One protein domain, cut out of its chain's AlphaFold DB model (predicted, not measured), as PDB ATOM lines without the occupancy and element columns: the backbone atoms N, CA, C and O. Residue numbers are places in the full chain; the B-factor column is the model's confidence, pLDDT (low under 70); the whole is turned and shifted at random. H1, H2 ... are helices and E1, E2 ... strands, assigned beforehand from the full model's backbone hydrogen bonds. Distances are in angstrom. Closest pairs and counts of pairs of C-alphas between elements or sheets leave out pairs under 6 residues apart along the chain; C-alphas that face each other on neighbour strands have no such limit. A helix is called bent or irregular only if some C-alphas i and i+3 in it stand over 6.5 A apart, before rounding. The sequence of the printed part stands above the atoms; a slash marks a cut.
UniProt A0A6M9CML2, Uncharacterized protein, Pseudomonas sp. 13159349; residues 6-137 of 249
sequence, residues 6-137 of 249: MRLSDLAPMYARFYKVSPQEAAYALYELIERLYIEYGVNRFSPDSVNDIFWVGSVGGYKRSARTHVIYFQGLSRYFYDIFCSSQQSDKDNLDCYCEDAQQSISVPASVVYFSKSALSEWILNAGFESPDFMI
ATOM      1  N   MET A   6     165.680 121.990 121.362       90.38
ATOM      2  CA  MET A   6     164.708 123.082 121.396       90.38
ATOM      3  C   MET A   6     163.552 122.759 122.348       90.38
ATOM      4  O   MET A   6     163.234 121.592 122.562       90.38
ATOM      5  N   ARG A   7     162.944 123.782 122.963       92.31
ATOM      6  CA  ARG A   7     161.770 123.600 123.831       92.31
ATOM      7  C   ARG A   7     160.498 123.526 123.006       92.31
ATOM      8  O   ARG A   7     160.356 124.262 122.030       92.31
ATOM      9  N   LEU A   8     159.542 122.718 123.456       93.62
ATOM     10  CA  LEU A   8     158.218 122.627 122.844       93.62
ATOM     11  C   LEU A   8     157.524 123.998 122.797       93.62
ATOM     12  O   LEU A   8     156.979 124.367 121.758       93.62
ATOM     13  N   SER A   9     157.641 124.788 123.873       91.19
ATOM     14  CA  SER A   9     157.087 126.151 123.960       91.19
ATOM     15  C   SER A   9     157.607 127.111 122.890       91.19
ATOM     16  O   SER A   9     156.933 128.073 122.534       91.19
ATOM     17  N   ASP A  10     158.810 126.864 122.373       90.25
ATOM     18  CA  ASP A  10     159.467 127.760 121.426       90.25
ATOM     19  C   ASP A  10     159.112 127.408 119.970       90.25
ATOM     20  O   ASP A  10     159.358 128.211 119.067       90.25
ATOM     21  N   LEU A  11     158.521 126.229 119.724       90.62
ATOM     22  CA  LEU A  11     158.302 125.691 118.380       90.62
ATOM     23  C   LEU A  11     157.279 126.506 117.578       90.62
ATOM     24  O   LEU A  11     157.592 126.969 116.481       90.62
ATOM     25  N   ALA A  12     156.085 126.742 118.129       89.38
ATOM     26  CA  ALA A  12     155.062 127.547 117.455       89.38
ATOM     27  C   ALA A  12     155.507 129.010 117.227       89.38
ATOM     28  O   ALA A  12     155.377 129.498 116.099       89.38
ATOM     29  N   PRO A  13     156.114 129.712 118.210       88.69
ATOM     30  CA  PRO A  13     156.697 131.036 117.981       88.69
ATOM     31  C   PRO A  13     157.781 131.064 116.898       88.69
ATOM     32  O   PRO A  13     157.844 132.019 116.121       88.69
ATOM     33  N   MET A  14     158.647 130.048 116.832       85.69
ATOM     34  CA  MET A  14     159.700 129.977 115.817       85.69
ATOM     35  C   MET A  14     159.120 129.745 114.422       85.69
ATOM     36  O   MET A  14     159.495 130.458 113.493       85.69
ATOM     37  N   TYR A  15     158.155 128.832 114.298       85.19
ATOM     38  CA  TYR A  15     157.420 128.590 113.058       85.19
ATOM     39  C   TYR A  15     156.747 129.875 112.557       85.19
ATOM     40  O   TYR A  15     156.940 130.272 111.407       85.19
ATOM     41  N   ALA A  16     156.020 130.568 113.440       81.06
ATOM     42  CA  ALA A  16     155.340 131.823 113.124       81.06
ATOM     43  C   ALA A  16     156.312 132.890 112.599       81.06
ATOM     44  O   ALA A  16     156.057 133.532 111.580       81.06
ATOM     45  N   ARG A  17     157.465 133.050 113.264       80.25
ATOM     46  CA  ARG A  17     158.507 134.002 112.854       80.25
ATOM     47  C   ARG A  17     159.134 133.641 111.511       80.25
ATOM     48  O   ARG A  17     159.346 134.538 110.699       80.25
ATOM     49  N   PHE A  18     159.437 132.365 111.290       81.00
ATOM     50  CA  PHE A  18     160.110 131.908 110.077       81.00
ATOM     51  C   PHE A  18     159.215 132.060 108.842       81.00
ATOM     52  O   PHE A  18     159.618 132.684 107.861       81.00
ATOM     53  N   TYR A  19     157.973 131.575 108.920       78.50
ATOM     54  CA  TYR A  19     157.017 131.624 107.809       78.50
ATOM     55  C   TYR A  19     156.212 132.929 107.734       78.50
ATOM     56  O   TYR A  19     155.428 133.109 106.805       78.50
ATOM     57  N   LYS A  20     156.429 133.865 108.670       80.06
ATOM     58  CA  LYS A  20     155.719 135.156 108.765       80.06
ATOM     59  C   LYS A  20     154.195 134.994 108.827       80.06
ATOM     60  O   LYS A  20     153.459 135.750 108.194       80.06
ATOM     61  N   VAL A  21     153.741 134.019 109.608       80.69
ATOM     62  CA  VAL A  21     152.321 133.729 109.866       80.69
ATOM     63  C   VAL A  21     151.947 134.104 111.298       80.69
ATOM     64  O   VAL A  21     152.816 134.375 112.133       80.69
ATOM     65  N   SER A  22     150.652 134.134 111.608       79.81
ATOM     66  CA  SER A  22     150.195 134.357 112.980       79.81
ATOM     67  C   SER A  22     150.559 133.174 113.900       79.81
ATOM     68  O   SER A  22     150.674 132.035 113.439       79.81
ATOM     69  N   PRO A  23     150.699 133.393 115.223       83.00
ATOM     70  CA  PRO A  23     150.906 132.300 116.178       83.00
ATOM     71  C   PRO A  23     149.801 131.233 116.141       83.00
ATOM     72  O   PRO A  23     150.078 130.060 116.371       83.00
ATOM     73  N   GLN A  24     148.566 131.632 115.823       83.56
ATOM     74  CA  GLN A  24     147.417 130.732 115.702       83.56
ATOM     75  C   GLN A  24     147.534 129.837 114.466       83.56
ATOM     76  O   GLN A  24     147.366 128.626 114.577       83.56
ATOM     77  N   GLU A  25     147.883 130.405 113.308       80.88
ATOM     78  CA  GLU A  25     148.136 129.632 112.084       80.88
ATOM     79  C   GLU A  25     149.318 128.674 112.262       80.88
ATOM     80  O   GLU A  25     149.236 127.516 111.859       80.88
ATOM     81  N   ALA A  26     150.392 129.123 112.919       83.94
ATOM     82  CA  ALA A  26     151.536 128.274 113.236       83.94
ATOM     83  C   ALA A  26     151.151 127.099 114.148       83.94
ATOM     84  O   ALA A  26     151.545 125.962 113.891       83.94
ATOM     85  N   ALA A  27     150.364 127.355 115.197       88.12
ATOM     86  CA  ALA A  27     149.881 126.313 116.095       88.12
ATOM     87  C   ALA A  27     148.976 125.309 115.370       88.12
ATOM     88  O   ALA A  27     149.147 124.105 115.535       88.12
ATOM     89  N   TYR A  28     148.072 125.783 114.511       86.19
ATOM     90  CA  TYR A  28     147.208 124.910 113.722       86.19
ATOM     91  C   TYR A  28     148.000 124.042 112.729       86.19
ATOM     92  O   TYR A  28     147.758 122.841 112.633       86.19
ATOM     93  N   ALA A  29     149.000 124.609 112.047       86.19
ATOM     94  CA  ALA A  29     149.874 123.852 111.149       86.19
ATOM     95  C   ALA A  29     150.657 122.752 111.890       86.19
ATOM     96  O   ALA A  29     150.789 121.632 111.394       86.19
ATOM     97  N   LEU A  30     151.152 123.051 113.095       89.88
ATOM     98  CA  LEU A  30     151.840 122.076 113.943       89.88
ATOM     99  C   LEU A  30     150.888 120.999 114.474       89.88
ATOM    100  O   LEU A  30     151.262 119.830 114.495       89.88
ATOM    101  N   TYR A  31     149.656 121.362 114.838       91.50
ATOM    102  CA  TYR A  31     148.607 120.401 115.183       91.50
ATOM    103  C   TYR A  31     148.359 119.411 114.037       91.50
ATOM    104  O   TYR A  31     148.443 118.201 114.247       91.50
ATOM    105  N   GLU A  32     148.136 119.904 112.813       88.81
ATOM    106  CA  GLU A  32     147.927 119.029 111.654       88.81
ATOM    107  C   GLU A  32     149.136 118.128 111.384       88.81
ATOM    108  O   GLU A  32     148.969 116.965 111.013       88.81
ATOM    109  N   LEU A  33     150.355 118.640 111.573       89.44
ATOM    110  CA  LEU A  33     151.572 117.851 111.415       89.44
ATOM    111  C   LEU A  33     151.635 116.699 112.428       89.44
ATOM    112  O   LEU A  33     151.906 115.566 112.029       89.44
ATOM    113  N   ILE A  34     151.364 116.957 113.711       92.12
ATOM    114  CA  ILE A  34     151.360 115.910 114.744       92.12
ATOM    115  C   ILE A  34     150.263 114.874 114.475       92.12
ATOM    116  O   ILE A  34     150.534 113.682 114.590       92.12
ATOM    117  N   GLU A  35     149.070 115.286 114.040       90.12
ATOM    118  CA  GLU A  35     147.995 114.355 113.660       90.12
ATOM    119  C   GLU A  35     148.392 113.463 112.475       90.12
ATOM    120  O   GLU A  35     148.171 112.251 112.487       90.12
ATOM    121  N   ARG A  36     149.049 114.027 111.454       86.38
ATOM    122  CA  ARG A  36     149.562 113.240 110.320       86.38
ATOM    123  C   ARG A  36     150.650 112.260 110.757       86.38
ATOM    124  O   ARG A  36     150.654 111.115 110.306       86.38
ATOM    125  N   LEU A  37     151.543 112.678 111.653       87.12
ATOM    126  CA  LEU A  37     152.567 111.806 112.235       87.12
ATOM    127  C   LEU A  37     151.951 110.719 113.117       87.12
ATOM    128  O   LEU A  37     152.442 109.594 113.104       87.12
ATOM    129  N   TYR A  38     150.860 111.007 113.827       89.12
ATOM    130  CA  TYR A  38     150.112 110.004 114.581       89.12
ATOM    131  C   TYR A  38     149.506 108.944 113.660       89.12
ATOM    132  O   TYR A  38     149.646 107.750 113.925       89.12
ATOM    133  N   ILE A  39     148.879 109.354 112.555       83.12
ATOM    134  CA  ILE A  39     148.345 108.411 111.566       83.12
ATOM    135  C   ILE A  39     149.478 107.541 111.010       83.12
ATOM    136  O   ILE A  39     149.350 106.319 110.962       83.12
ATOM    137  N   GLU A  40     150.610 108.136 110.636       85.88
ATOM    138  CA  GLU A  40     151.701 107.373 110.034       85.88
ATOM    139  C   GLU A  40     152.417 106.460 111.039       85.88
ATOM    140  O   GLU A  40     152.536 105.255 110.825       85.88
ATOM    141  N   TYR A  41     152.886 107.000 112.159       84.94
ATOM    142  CA  TYR A  41     153.659 106.231 113.128       84.94
ATOM    143  C   TYR A  41     152.780 105.457 114.100       84.94
ATOM    144  O   TYR A  41     153.018 104.274 114.315       84.94
ATOM    145  N   GLY A  42     151.757 106.089 114.669       81.56
ATOM    146  CA  GLY A  42     150.870 105.463 115.645       81.56
ATOM    147  C   GLY A  42     149.950 104.406 115.034       81.56
ATOM    148  O   GLY A  42     149.807 103.333 115.615       81.56
ATOM    149  N   VAL A  43     149.355 104.682 113.867       81.50
ATOM    150  CA  VAL A  43     148.361 103.790 113.244       81.50
ATOM    151  C   VAL A  43     148.983 102.890 112.176       81.50
ATOM    152  O   VAL A  43     148.913 101.669 112.306       81.50
ATOM    153  N   ASN A  44     149.616 103.453 111.141       76.38
ATOM    154  CA  ASN A  44     150.092 102.668 109.993       76.38
ATOM    155  C   ASN A  44     151.310 101.801 110.339       76.38
ATOM    156  O   ASN A  44     151.369 100.632 109.957       76.38
ATOM    157  N   ARG A  45     152.288 102.367 111.058       84.38
ATOM    158  CA  ARG A  45     153.526 101.669 111.456       84.38
ATOM    159  C   ARG A  45     153.443 100.994 112.820       84.38
ATOM    160  O   ARG A  45     154.385 100.301 113.196       84.38
ATOM    161  N   PHE A  46     152.341 101.185 113.545       84.44
ATOM    162  CA  PHE A  46     152.101 100.590 114.862       84.44
ATOM    163  C   PHE A  46     153.224 100.879 115.879       84.44
ATOM    164  O   PHE A  46     153.661 100.014 116.636       84.44
ATOM    165  N   SER A  47     153.708 102.120 115.877       84.88
ATOM    166  CA  SER A  47     154.779 102.641 116.730       84.88
ATOM    167  C   SER A  47     154.319 103.904 117.484       84.88
ATOM    168  O   SER A  47     154.842 105.003 117.263       84.88
ATOM    169  N   PRO A  48     153.310 103.784 118.370       78.94
ATOM    170  CA  PRO A  48     152.751 104.922 119.104       78.94
ATOM    171  C   PRO A  48     153.751 105.569 120.074       78.94
ATOM    172  O   PRO A  48     153.656 106.767 120.331       78.94
ATOM    173  N   ASP A  49     154.737 104.809 120.557       83.62
ATOM    174  CA  ASP A  49     155.713 105.285 121.542       83.62
ATOM    175  C   ASP A  49     156.882 106.064 120.924       83.62
ATOM    176  O   ASP A  49     157.617 106.723 121.658       83.62
ATOM    177  N   SER A  50     157.017 106.060 119.588       84.81
ATOM    178  CA  SER A  50     158.103 106.742 118.856       84.81
ATOM    179  C   SER A  50     158.196 108.245 119.138       84.81
ATOM    180  O   SER A  50     159.265 108.838 119.015       84.81
ATOM    181  N   VAL A  51     157.109 108.868 119.607       90.75
ATOM    182  CA  VAL A  51     157.104 110.253 120.111       90.75
ATOM    183  C   VAL A  51     158.165 110.463 121.190       90.75
ATOM    184  O   VAL A  51     158.796 111.516 121.233       90.75
ATOM    185  N   ASN A  52     158.394 109.466 122.043       91.88
ATOM    186  CA  ASN A  52     159.315 109.542 123.176       91.88
ATOM    187  C   ASN A  52     160.789 109.423 122.768       91.88
ATOM    188  O   ASN A  52     161.675 109.726 123.574       91.88
ATOM    189  N   ASP A  53     161.070 109.022 121.531       89.50
ATOM    190  CA  ASP A  53     162.420 109.080 120.965       89.50
ATOM    191  C   ASP A  53     162.769 110.507 120.519       89.50
ATOM    192  O   ASP A  53     163.941 110.887 120.482       89.50
ATOM    193  N   ILE A  54     161.744 111.317 120.234       92.38
ATOM    194  CA  ILE A  54     161.877 112.675 119.702       92.38
ATOM    195  C   ILE A  54     161.694 113.733 120.792       92.38
ATOM    196  O   ILE A  54     162.470 114.686 120.862       92.38
ATOM    197  N   PHE A  55     160.682 113.561 121.642       94.06
ATOM    198  CA  PHE A  55     160.300 114.481 122.708       94.06
ATOM    199  C   PHE A  55     160.602 113.875 124.075       94.06
ATOM    200  O   PHE A  55     160.383 112.689 124.321       94.06
ATOM    201  N   TRP A  56     161.071 114.705 125.003       94.69
ATOM    202  CA  TRP A  56     161.319 114.278 126.373       94.69
ATOM    203  C   TRP A  56     161.160 115.418 127.376       94.69
ATOM    204  O   TRP A  56     161.341 116.595 127.068       94.69
ATOM    205  N   VAL A  57     160.868 115.057 128.626       93.94
ATOM    206  CA  VAL A  57     160.836 116.004 129.747       93.94
ATOM    207  C   VAL A  57     162.254 116.197 130.284       93.94
ATOM    208  O   VAL A  57     162.954 115.223 130.571       93.94
ATOM    209  N   GLY A  58     162.687 117.449 130.400       91.25
ATOM    210  CA  GLY A  58     163.960 117.853 130.993       91.25
ATOM    211  C   GLY A  58     163.771 118.612 132.305       91.25
ATOM    212  O   GLY A  58     162.843 118.351 133.069       91.25
ATOM    213  N   SER A  59     164.658 119.568 132.577       85.06
ATOM    214  CA  SER A  59     164.561 120.472 133.724       85.06
ATOM    215  C   SER A  59     164.512 121.940 133.297       85.06
ATOM    216  O   SER A  59     164.811 122.317 132.157       85.06
ATOM    217  N   VAL A  60     164.137 122.804 134.241       77.31
ATOM    218  CA  VAL A  60     164.188 124.257 134.054       77.31
ATOM    219  C   VAL A  60     165.638 124.662 133.767       77.31
ATOM    220  O   VAL A  60     166.518 124.507 134.610       77.31
ATOM    221  N   GLY A  61     165.902 125.133 132.547       72.00
ATOM    222  CA  GLY A  61     167.248 125.509 132.097       72.00
ATOM    223  C   GLY A  61     168.166 124.344 131.691       72.00
ATOM    224  O   GLY A  61     169.275 124.601 131.222       72.00
ATOM    225  N   GLY A  62     167.723 123.088 131.809       80.44
ATOM    226  CA  GLY A  62     168.501 121.902 131.450       80.44
ATOM    227  C   GLY A  62     167.770 120.997 130.461       80.44
ATOM    228  O   GLY A  62     166.729 120.434 130.773       80.44
ATOM    229  N   TYR A  63     168.353 120.790 129.278       83.62
ATOM    230  CA  TYR A  63     167.778 119.916 128.244       83.62
ATOM    231  C   TYR A  63     168.012 118.420 128.505       83.62
ATOM    232  O   TYR A  63     167.535 117.587 127.742       83.62
ATOM    233  N   LYS A  64     168.780 118.046 129.538       88.56
ATOM    234  CA  LYS A  64     169.018 116.633 129.862       88.56
ATOM    235  C   LYS A  64     167.704 115.973 130.275       88.56
ATOM    236  O   LYS A  64     166.945 116.565 131.038       88.56
ATOM    237  N   ARG A  65     167.478 114.752 129.787       89.81
ATOM    238  CA  ARG A  65     166.298 113.947 130.116       89.81
ATOM    239  C   ARG A  65     166.162 113.796 131.631       89.81
ATOM    240  O   ARG A  65     167.154 113.565 132.324       89.81
ATOM    241  N   SER A  66     164.945 113.991 132.124       89.00
ATOM    242  CA  SER A  66     164.582 113.817 133.528       89.00
ATOM    243  C   SER A  66     164.964 112.416 134.011       89.00
ATOM    244  O   SER A  66     164.871 111.449 133.260       89.00
ATOM    245  N   ALA A  67     165.356 112.311 135.285       87.12
ATOM    246  CA  ALA A  67     165.607 111.024 135.933       87.12
ATOM    247  C   ALA A  67     164.328 110.186 136.097       87.12
ATOM    248  O   ALA A  67     164.412 108.966 136.138       87.12
ATOM    249  N   ARG A  68     163.162 110.841 136.190       88.19
ATOM    250  CA  ARG A  68     161.850 110.181 136.144       88.19
ATOM    251  C   ARG A  68     161.433 109.900 134.708       88.19
ATOM    252  O   ARG A  68     161.582 110.794 133.858       88.19
ATOM    253  N   THR A  69     160.839 108.737 134.475       89.94
ATOM    254  CA  THR A  69     160.343 108.318 133.164       89.94
ATOM    255  C   THR A  69     158.988 108.953 132.887       89.94
ATOM    256  O   THR A  69     157.982 108.650 133.529       89.94
ATOM    257  N   HIS A  70     158.984 109.868 131.921       92.00
ATOM    258  CA  HIS A  70     157.784 110.533 131.427       92.00
ATOM    259  C   HIS A  70     157.480 110.027 130.021       92.00
ATOM    260  O   HIS A  70     158.360 110.071 129.157       92.00
ATOM    261  N   VAL A  71     156.241 109.599 129.808       93.25
ATOM    262  CA  VAL A  71     155.709 109.132 128.531       93.25
ATOM    263  C   VAL A  71     154.794 110.208 127.962       93.25
ATOM    264  O   VAL A  71     153.777 110.577 128.555       93.25
ATOM    265  N   ILE A  72     155.186 110.735 126.811       94.50
ATOM    266  CA  ILE A  72     154.449 111.706 126.017       94.50
ATOM    267  C   ILE A  72     153.691 110.943 124.932       94.50
ATOM    268  O   ILE A  72     154.265 110.121 124.217       94.50
ATOM    269  N   TYR A  73     152.405 111.246 124.798       92.56
ATOM    270  CA  TYR A  73     151.541 110.662 123.778       92.56
ATOM    271  C   TYR A  73     151.252 111.666 122.665       92.56
ATOM    272  O   TYR A  73     151.170 112.873 122.912       92.56
ATOM    273  N   PHE A  74     151.008 111.153 121.457       91.31
ATOM    274  CA  PHE A  74     150.562 111.952 120.314       91.31
ATOM    275  C   PHE A  74     149.369 112.839 120.662       91.31
ATOM    276  O   PHE A  74     149.413 114.037 120.413       91.31
ATOM    277  N   GLN A  75     148.352 112.282 121.324       90.75
ATOM    278  CA  GLN A  75     147.147 113.022 121.696       90.75
ATOM    279  C   GLN A  75     147.457 114.206 122.622       90.75
ATOM    280  O   GLN A  75     146.815 115.247 122.512       90.75
ATOM    281  N   GLY A  76     148.451 114.066 123.507       91.56
ATOM    282  CA  GLY A  76     148.905 115.154 124.373       91.56
ATOM    283  C   GLY A  76     149.535 116.292 123.569       91.56
ATOM    284  O   GLY A  76     149.183 117.453 123.766       91.56
ATOM    285  N   LEU A  77     150.411 115.962 122.613       93.00
ATOM    286  CA  LEU A  77     151.048 116.944 121.726       93.00
ATOM    287  C   LEU A  77     150.047 117.616 120.780       93.00
ATOM    288  O   LEU A  77     150.080 118.836 120.622       93.00
ATOM    289  N   SER A  78     149.140 116.848 120.177       91.75
ATOM    290  CA  SER A  78     148.080 117.386 119.324       91.75
ATOM    291  C   SER A  78     147.205 118.360 120.102       91.75
ATOM    292  O   SER A  78     146.998 119.495 119.673       91.75
ATOM    293  N   ARG A  79     146.740 117.949 121.288       91.62
ATOM    294  CA  ARG A  79     145.910 118.793 122.146       91.62
ATOM    295  C   ARG A  79     146.629 120.079 122.542       91.62
ATOM    296  O   ARG A  79     146.017 121.137 122.472       91.62
ATOM    297  N   TYR A  80     147.916 120.004 122.875       92.50
ATOM    298  CA  TYR A  80     148.726 121.179 123.197       92.50
ATOM    299  C   TYR A  80     148.686 122.237 122.079       92.50
ATOM    300  O   TYR A  80     148.355 123.396 122.332       92.50
ATOM    301  N   PHE A  81     148.948 121.852 120.826       90.69
ATOM    302  CA  PHE A  81     148.903 122.798 119.705       90.69
ATOM    303  C   PHE A  81     147.483 123.260 119.363       90.69
ATOM    304  O   PHE A  81     147.275 124.437 119.055       90.69
ATOM    305  N   TYR A  82     146.500 122.365 119.464       90.00
ATOM    306  CA  TYR A  82     145.094 122.706 119.265       90.00
ATOM    307  C   TYR A  82     144.609 123.746 120.283       90.00
ATOM    308  O   TYR A  82     143.952 124.722 119.918       90.00
ATOM    309  N   ASP A  83     145.000 123.609 121.550       88.69
ATOM    310  CA  ASP A  83     144.624 124.543 122.606       88.69
ATOM    311  C   ASP A  83     145.244 125.932 122.383       88.69
ATOM    312  O   ASP A  83     144.583 126.938 122.668       88.69
ATOM    313  N   ILE A  84     146.462 126.019 121.834       87.06
ATOM    314  CA  ILE A  84     147.081 127.296 121.428       87.06
ATOM    315  C   ILE A  84     146.301 127.936 120.276       87.06
ATOM    316  O   ILE A  84     146.040 129.139 120.303       87.06
ATOM    317  N   PHE A  85     145.899 127.148 119.277       85.12
ATOM    318  CA  PHE A  85     145.081 127.637 118.167       85.12
ATOM    319  C   PHE A  85     143.723 128.172 118.652       85.12
ATOM    320  O   PHE A  85     143.302 129.262 118.260       85.12
ATOM    321  N   CYS A  86     143.051 127.436 119.540       82.50
ATOM    322  CA  CYS A  86     141.689 127.733 119.967       82.50
ATOM    323  C   CYS A  86     141.541 128.895 120.953       82.50
ATOM    324  O   CYS A  86     140.401 129.252 121.261       82.50
ATOM    325  N   SER A  87     142.600 129.493 121.515       70.31
ATOM    326  CA  SER A  87     142.371 130.666 122.376       70.31
ATOM    327  C   SER A  87     143.422 131.760 122.326       70.31
ATOM    328  O   SER A  87     144.606 131.543 122.116       70.31
ATOM    329  N   SER A  88     142.936 132.976 122.569       57.56
ATOM    330  CA  SER A  88     143.678 134.235 122.527       57.56
ATOM    331  C   SER A  88     144.383 134.606 123.840       57.56
ATOM    332  O   SER A  88     145.058 135.631 123.878       57.56
ATOM    333  N   GLN A  89     144.234 133.818 124.916       52.84
ATOM    334  CA  GLN A  89     144.793 134.110 126.245       52.84
ATOM    335  C   GLN A  89     145.769 133.016 126.710       52.84
ATOM    336  O   GLN A  89     145.460 131.827 126.656       52.84
ATOM    337  N   GLN A  90     146.956 133.452 127.150       52.84
ATOM    338  CA  GLN A  90     148.168 132.643 127.354       52.84
ATOM    339  C   GLN A  90     148.300 131.949 128.724       52.84
ATOM    340  O   GLN A  90     149.185 131.122 128.875       52.84
ATOM    341  N   SER A  91     147.482 132.248 129.739       46.59
ATOM    342  CA  SER A  91     147.920 132.011 131.129       46.59
ATOM    343  C   SER A  91     147.838 130.573 131.673       46.59
ATOM    344  O   SER A  91     148.513 130.309 132.658       46.59
ATOM    345  N   ASP A  92     147.082 129.653 131.056       48.06
ATOM    346  CA  ASP A  92     146.936 128.251 131.527       48.06
ATOM    347  C   ASP A  92     147.346 127.186 130.486       48.06
ATOM    348  O   ASP A  92     147.243 125.986 130.730       48.06
ATOM    349  N   LYS A  93     147.816 127.607 129.305       60.25
ATOM    350  CA  LYS A  93     148.021 126.727 128.133       60.25
ATOM    351  C   LYS A  93     149.457 126.258 127.930       60.25
ATOM    352  O   LYS A  93     149.786 125.660 126.909       60.25
ATOM    353  N   ASP A  94     150.311 126.537 128.898       77.06
ATOM    354  CA  ASP A  94     151.735 126.255 128.799       77.06
ATOM    355  C   ASP A  94     152.086 124.852 129.281       77.06
ATOM    356  O   ASP A  94     153.267 124.568 129.429       77.06
ATOM    357  N   ASN A  95     151.111 123.972 129.527       88.88
ATOM    358  CA  ASN A  95     151.366 122.623 130.019       88.88
ATOM    359  C   ASN A  95     151.044 121.550 128.976       88.88
ATOM    360  O   ASN A  95     150.124 121.675 128.172       88.88
ATOM    361  N   LEU A  96     151.823 120.476 129.022       91.69
ATOM    362  CA  LEU A  96     151.644 119.248 128.272       91.69
ATOM    363  C   LEU A  96     151.270 118.135 129.252       91.69
ATOM    364  O   LEU A  96     152.009 117.866 130.204       91.69
ATOM    365  N   ASP A  97     150.157 117.461 128.994       90.94
ATOM    366  CA  ASP A  97     149.778 116.271 129.749       90.94
ATOM    367  C   ASP A  97     150.625 115.071 129.303       90.94
ATOM    368  O   ASP A  97     150.741 114.764 128.113       90.94
ATOM    369  N   CYS A  98     151.224 114.381 130.270       91.44
ATOM    370  CA  CYS A  98     152.040 113.188 130.062       91.44
ATOM    371  C   CYS A  98     151.792 112.166 131.180       91.44
ATOM    372  O   CYS A  98     151.166 112.473 132.196       91.44
ATOM    373  N   TYR A  99     152.269 110.936 131.009       92.69
ATOM    374  CA  TYR A  99     152.201 109.905 132.043       92.69
ATOM    375  C   TYR A  99     153.564 109.732 132.709       92.69
ATOM    376  O   TYR A  99     154.575 109.574 132.029       92.69
ATOM    377  N   CYS A 100     153.612 109.778 134.038       91.56
ATOM    378  CA  CYS A 100     154.832 109.516 134.797       91.56
ATOM    379  C   CYS A 100     154.807 108.066 135.280       91.56
ATOM    380  O   CYS A 100     153.984 107.724 136.131       91.56
ATOM    381  N   GLU A 101     155.704 107.224 134.763       90.44
ATOM    382  CA  GLU A 101     155.724 105.796 135.108       90.44
ATOM    383  C   GLU A 101     156.070 105.575 136.582       90.44
ATOM    384  O   GLU A 101     155.419 104.773 137.248       90.44
ATOM    385  N   ASP A 102     157.026 106.341 137.117       89.12
ATOM    386  CA  ASP A 102     157.448 106.249 138.520       89.12
ATOM    387  C   ASP A 102     156.313 106.574 139.500       89.12
ATOM    388  O   ASP A 102     156.241 106.016 140.593       89.12
ATOM    389  N   ALA A 103     155.436 107.508 139.121       88.12
ATOM    390  CA  ALA A 103     154.304 107.938 139.939       88.12
ATOM    391  C   ALA A 103     152.992 107.222 139.577       88.12
ATOM    392  O   ALA A 103     151.986 107.448 140.242       88.12
ATOM    393  N   GLN A 104     152.999 106.396 138.525       90.69
ATOM    394  CA  GLN A 104     151.841 105.687 137.971       90.69
ATOM    395  C   GLN A 104     150.599 106.569 137.766       90.69
ATOM    396  O   GLN A 104     149.467 106.157 138.018       90.69
ATOM    397  N   GLN A 105     150.804 107.809 137.326       93.06
ATOM    398  CA  GLN A 105     149.718 108.769 137.161       93.06
ATOM    399  C   GLN A 105     149.983 109.737 136.011       93.06
ATOM    400  O   GLN A 105     151.132 110.057 135.686       93.06
ATOM    401  N   SER A 106     148.897 110.251 135.436       90.31
ATOM    402  CA  SER A 106     148.950 111.373 134.503       90.31
ATOM    403  C   SER A 106     149.330 112.648 135.246       90.31
ATOM    404  O   SER A 106     148.751 112.970 136.285       90.31
ATOM    405  N   ILE A 107     150.303 113.376 134.711       92.06
ATOM    406  CA  ILE A 107     150.762 114.655 135.239       92.06
ATOM    407  C   ILE A 107     150.829 115.688 134.119       92.06
ATOM    408  O   ILE A 107     151.135 115.368 132.972       92.06
ATOM    409  N   SER A 108     150.585 116.944 134.472       91.25
ATOM    410  CA  SER A 108     150.756 118.068 133.559       91.25
ATOM    411  C   SER A 108     152.109 118.718 133.831       91.25
ATOM    412  O   SER A 108     152.416 119.054 134.979       91.25
ATOM    413  N   VAL A 109     152.943 118.850 132.800       91.62
ATOM    414  CA  VAL A 109     154.276 119.462 132.901       91.62
ATOM    415  C   VAL A 109     154.358 120.703 132.021       91.62
ATOM    416  O   VAL A 109     153.815 120.688 130.922       91.62
ATOM    417  N   PRO A 110     155.081 121.760 132.422       91.62
ATOM    418  CA  PRO A 110     155.258 122.918 131.554       91.62
ATOM    419  C   PRO A 110     155.939 122.551 130.226       91.62
ATOM    420  O   PRO A 110     157.016 121.959 130.207       91.62
ATOM    421  N   ALA A 111     155.381 122.973 129.098       91.75
ATOM    422  CA  ALA A 111     155.958 122.857 127.762       91.75
ATOM    423  C   ALA A 111     157.346 123.514 127.670       91.75
ATOM    424  O   ALA A 111     158.172 123.111 126.852       91.75
ATOM    425  N   SER A 112     157.655 124.474 128.551       90.50
ATOM    426  CA  SER A 112     158.990 125.073 128.683       90.50
ATOM    427  C   SER A 112     160.059 124.111 129.218       90.50
ATOM    428  O   SER A 112     161.253 124.398 129.103       90.50
ATOM    429  N   VAL A 113     159.656 123.000 129.847       92.25
ATOM    430  CA  VAL A 113     160.555 121.923 130.296       92.25
ATOM    431  C   VAL A 113     160.477 120.679 129.412       92.25
ATOM    432  O   VAL A 113     161.204 119.721 129.660       92.25
ATOM    433  N   VAL A 114     159.640 120.694 128.373       94.25
ATOM    434  CA  VAL A 114     159.608 119.658 127.338       94.25
ATOM    435  C   VAL A 114     160.564 120.070 126.229       94.25
ATOM    436  O   VAL A 114     160.471 121.173 125.689       94.25
ATOM    437  N   TYR A 115     161.493 119.184 125.896       94.12
ATOM    438  CA  TYR A 115     162.500 119.401 124.869       94.12
ATOM    439  C   TYR A 115     162.343 118.382 123.746       94.12
ATOM    440  O   TYR A 115     161.802 117.294 123.942       94.12
ATOM    441  N   PHE A 116     162.849 118.744 122.576       93.00
ATOM    442  CA  PHE A 116     163.010 117.852 121.440       93.00
ATOM    443  C   PHE A 116     164.316 118.157 120.703       93.00
ATOM    444  O   PHE A 116     164.901 119.234 120.853       93.00
ATOM    445  N   SER A 117     164.776 117.197 119.906       90.00
ATOM    446  CA  SER A 117     165.884 117.382 118.966       90.00
ATOM    447  C   SER A 117     165.327 117.854 117.623       90.00
ATOM    448  O   SER A 117     164.458 117.197 117.050       90.00
ATOM    449  N   LYS A 118     165.813 118.994 117.114       89.00
ATOM    450  CA  LYS A 118     165.400 119.537 115.808       89.00
ATOM    451  C   LYS A 118     165.743 118.568 114.680       89.00
ATOM    452  O   LYS A 118     164.904 118.314 113.821       89.00
ATOM    453  N   SER A 119     166.951 118.008 114.708       87.75
ATOM    454  CA  SER A 119     167.415 117.025 113.728       87.75
ATOM    455  C   SER A 119     166.599 115.735 113.771       87.75
ATOM    456  O   SER A 119     166.124 115.309 112.721       87.75
ATOM    457  N   ALA A 120     166.342 115.176 114.958       89.75
ATOM    458  CA  ALA A 120     165.531 113.968 115.095       89.75
ATOM    459  C   ALA A 120     164.082 114.205 114.659       89.75
ATOM    460  O   ALA A 120     163.528 113.395 113.925       89.75
ATOM    461  N   LEU A 121     163.476 115.333 115.044       90.25
ATOM    462  CA  LEU A 121     162.128 115.696 114.604       90.25
ATOM    463  C   LEU A 121     162.074 115.895 113.082       90.25
ATOM    464  O   LEU A 121     161.160 115.396 112.437       90.25
ATOM    465  N   SER A 122     163.072 116.555 112.491       86.75
ATOM    466  CA  SER A 122     163.158 116.720 111.037       86.75
ATOM    467  C   SER A 122     163.293 115.377 110.317       86.75
ATOM    468  O   SER A 122     162.610 115.143 109.326       86.75
ATOM    469  N   GLU A 123     164.162 114.489 110.796       86.75
ATOM    470  CA  GLU A 123     164.332 113.148 110.230       86.75
ATOM    471  C   GLU A 123     163.052 112.318 110.370       86.75
ATOM    472  O   GLU A 123     162.638 111.648 109.427       86.75
ATOM    473  N   TRP A 124     162.380 112.412 111.515       86.88
ATOM    474  CA  TRP A 124     161.112 111.738 111.775       86.88
ATOM    475  C   TRP A 124     160.003 112.203 110.820       86.88
ATOM    476  O   TRP A 124     159.288 111.378 110.256       86.88
ATOM    477  N   ILE A 125     159.920 113.509 110.543       82.06
ATOM    478  CA  ILE A 125     158.982 114.075 109.561       82.06
ATOM    479  C   ILE A 125     159.299 113.587 108.140       82.06
ATOM    480  O   ILE A 125     158.407 113.120 107.428       82.06
ATOM    481  N   LEU A 126     160.570 113.637 107.734       80.69
ATOM    482  CA  LEU A 126     161.000 113.205 106.401       80.69
ATOM    483  C   LEU A 126     160.786 111.700 106.186       80.69
ATOM    484  O   LEU A 126     160.350 111.280 105.115       80.69
ATOM    485  N   ASN A 127     161.031 110.884 107.212       79.69
ATOM    486  CA  ASN A 127     160.820 109.437 107.170       79.69
ATOM    487  C   ASN A 127     159.337 109.050 107.080       79.69
ATOM    488  O   ASN A 127     159.030 107.942 106.626       79.69
ATOM    489  N   ALA A 128     158.420 109.932 107.482       75.94
ATOM    490  CA  ALA A 128     156.986 109.801 107.222       75.94
ATOM    491  C   ALA A 128     156.580 110.223 105.797       75.94
ATOM    492  O   ALA A 128     155.433 110.029 105.405       75.94
ATOM    493  N   GLY A 129     157.507 110.769 105.003       72.88
ATOM    494  CA  GLY A 129     157.236 111.272 103.657       72.88
ATOM    495  C   GLY A 129     156.609 112.668 103.634       72.88
ATOM    496  O   GLY A 129     156.006 113.040 102.629       72.88
ATOM    497  N   PHE A 130     156.728 113.433 104.723       77.75
ATOM    498  CA  PHE A 130     156.224 114.803 104.821       77.75
ATOM    499  C   PHE A 130     157.350 115.831 104.654       77.75
ATOM    500  O   PHE A 130     158.525 115.535 104.872       77.75
ATOM    501  N   GLU A 131     156.988 117.061 104.289       73.19
ATOM    502  CA  GLU A 131     157.925 118.187 104.255       73.19
ATOM    503  C   GLU A 131     158.257 118.644 105.687       73.19
ATOM    504  O   GLU A 131     157.364 118.837 106.516       73.19
ATOM    505  N   SER A 132     159.551 118.800 105.986       73.88
ATOM    506  CA  SER A 132     160.032 119.297 107.281       73.88
ATOM    507  C   SER A 132     160.105 120.826 107.270       73.88
ATOM    508  O   SER A 132     160.554 121.382 106.268       73.88
ATOM    509  N   PRO A 133     159.721 121.523 108.358       73.38
ATOM    510  CA  PRO A 133     159.887 122.968 108.439       73.38
ATOM    511  C   PRO A 133     161.357 123.370 108.271       73.38
ATOM    512  O   PRO A 133     162.221 122.903 109.012       73.38
ATOM    513  N   ASP A 134     161.642 124.287 107.347       72.06
ATOM    514  CA  ASP A 134     163.014 124.607 106.922       72.06
ATOM    515  C   ASP A 134     163.892 125.119 108.077       72.06
ATOM    516  O   ASP A 134     165.100 124.892 108.108       72.06
ATOM    517  N   PHE A 135     163.291 125.767 109.082       73.06
ATOM    518  CA  PHE A 135     164.009 126.261 110.262       73.06
ATOM    519  C   PHE A 135     164.519 125.155 111.198       73.06
ATOM    520  O   PHE A 135     165.396 125.411 112.026       73.06
ATOM    521  N   MET A 136     163.986 123.933 111.095       72.12
ATOM    522  CA  MET A 136     164.487 122.774 111.845       72.12
ATOM    523  C   MET A 136     165.855 122.317 111.327       72.12
ATOM    524  O   MET A 136     166.610 121.653 112.037       72.12
ATOM    525  N   ILE A 137     166.203 122.718 110.105       68.00
ATOM    526  CA  ILE A 137     167.435 122.364 109.412       68.00
ATOM    527  C   ILE A 137     168.468 123.486 109.655       68.00
ATOM    528  O   ILE A 137     168.700 124.325 108.792       68.00
TER     529      ILE A 137
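AT A GLANCE: This is residues 6 to 137 of the 249 residues of an uncharacterized protein of Pseudomonas sp. 13159349 (UniProt A0A6M9CML2). Two helices side by side, the long H2 and the shorter H4 running back along it, make one wall of a rounded body; H5 and the short strand pair E1 and E4 stand across from them, and H1 reaches from E4 to the beginning of H2. The hairpin of E2 and E3 sits beside the first part of H4, at one end of the longest axis, while H3 makes a corner with the far end of H2 and leads straight into E1. The printed part has 132 residues, with five named helices and four named strands in the order H1 H2 H3 E1 H4 E2 E3 E4 H5; its class is mixed, helices and strands. The strands make two separate antiparallel sheets of two, E1 - E4 and E2 - E3. The whole is compact, with a radius of gyration of the C-alphas of 14.1 A and spans of 41 by 37 by 25 A.

HOW THE PARTS SIT: Look first at E2, residues 95 to 100, and E3, residues 105 to 110, antiparallel neighbours in a hairpin; N 98 and O 107 are 2.9 A apart and N 107 and O 98 are 2.8 A apart, both within hydrogen-bond range. Residues 70 to 71 also pair with residues 99 to 100 of E2, antiparallel. Next comes H4, residues 74 to 86, whose closest C-alphas to E2 are Gly 76 and Asp 97, 5.6 A apart. H4 touches H2, residues 23 to 44, at a shallow tilt of 21 degrees, opposite ways; the closest C-alphas, of Gln 24 and Phe 85, are 4.6 A apart. H2 is the hub, touching three helices. With its residues 23 to 30 alone it touches H1, residues 8 to 19, at a steep tilt of 65 degrees; the closest C-alphas are Ala 16 and Ala 26, 5.2 A apart. H2 and H3, residues 48 to 54, touch only at the corner, where the closest C-alphas, of Gly 42 and Pro 48, are 4.0 A apart. Now find E1, residues 55 to 57, and E4, residues 114 to 117, antiparallel neighbours with N 115 and O 56 at 2.8 A. The closest C-alphas of H1 and E4 are Leu 8 and Val 114, 5.6 A apart. H5, residues 118 to 127, is close to H2 but not clearly touching, with the closest C-alphas, of Leu 37 and Ile 125, 7.3 A apart. Every O i to N i+4 pair is within hydrogen-bond range in H2, H4 and H5; H1 has 6 of 8, and H3 has 0 of 3 but 3 of 4 O i to N i+3 pairs.

IN THESE COORDINATES: Find C-alpha 8 at (158.218, 122.627, 122.844), where H1 begins its 17.6 A. C-alpha 23 at (150.906, 132.300, 116.178) opens H2, which runs 30.3 A from first to last C-alpha. H1 and H3 are irregular, but only just: C-alphas 9 and 12, and likewise C-alphas 48 and 51, are 7.0 A apart. H3 measures 12.0 A, E1 7.2 A, H4 18.1 A, E2 14.4 A, E3 16.2 A and E4 10.7 A. H5 covers 14.1 A and ends at C-alpha 127, at (160.820, 109.437, 107.170).

THE WHOLE: The two C-alphas farthest apart are those of Lys 20 and Gln 104, at 41.7 A. Read residues 58 to 73 as the long link from E1 to H4. The printed part has no cut. Its mean pLDDT is 85.0; residues 88 to 93 and residue 137 are under 70.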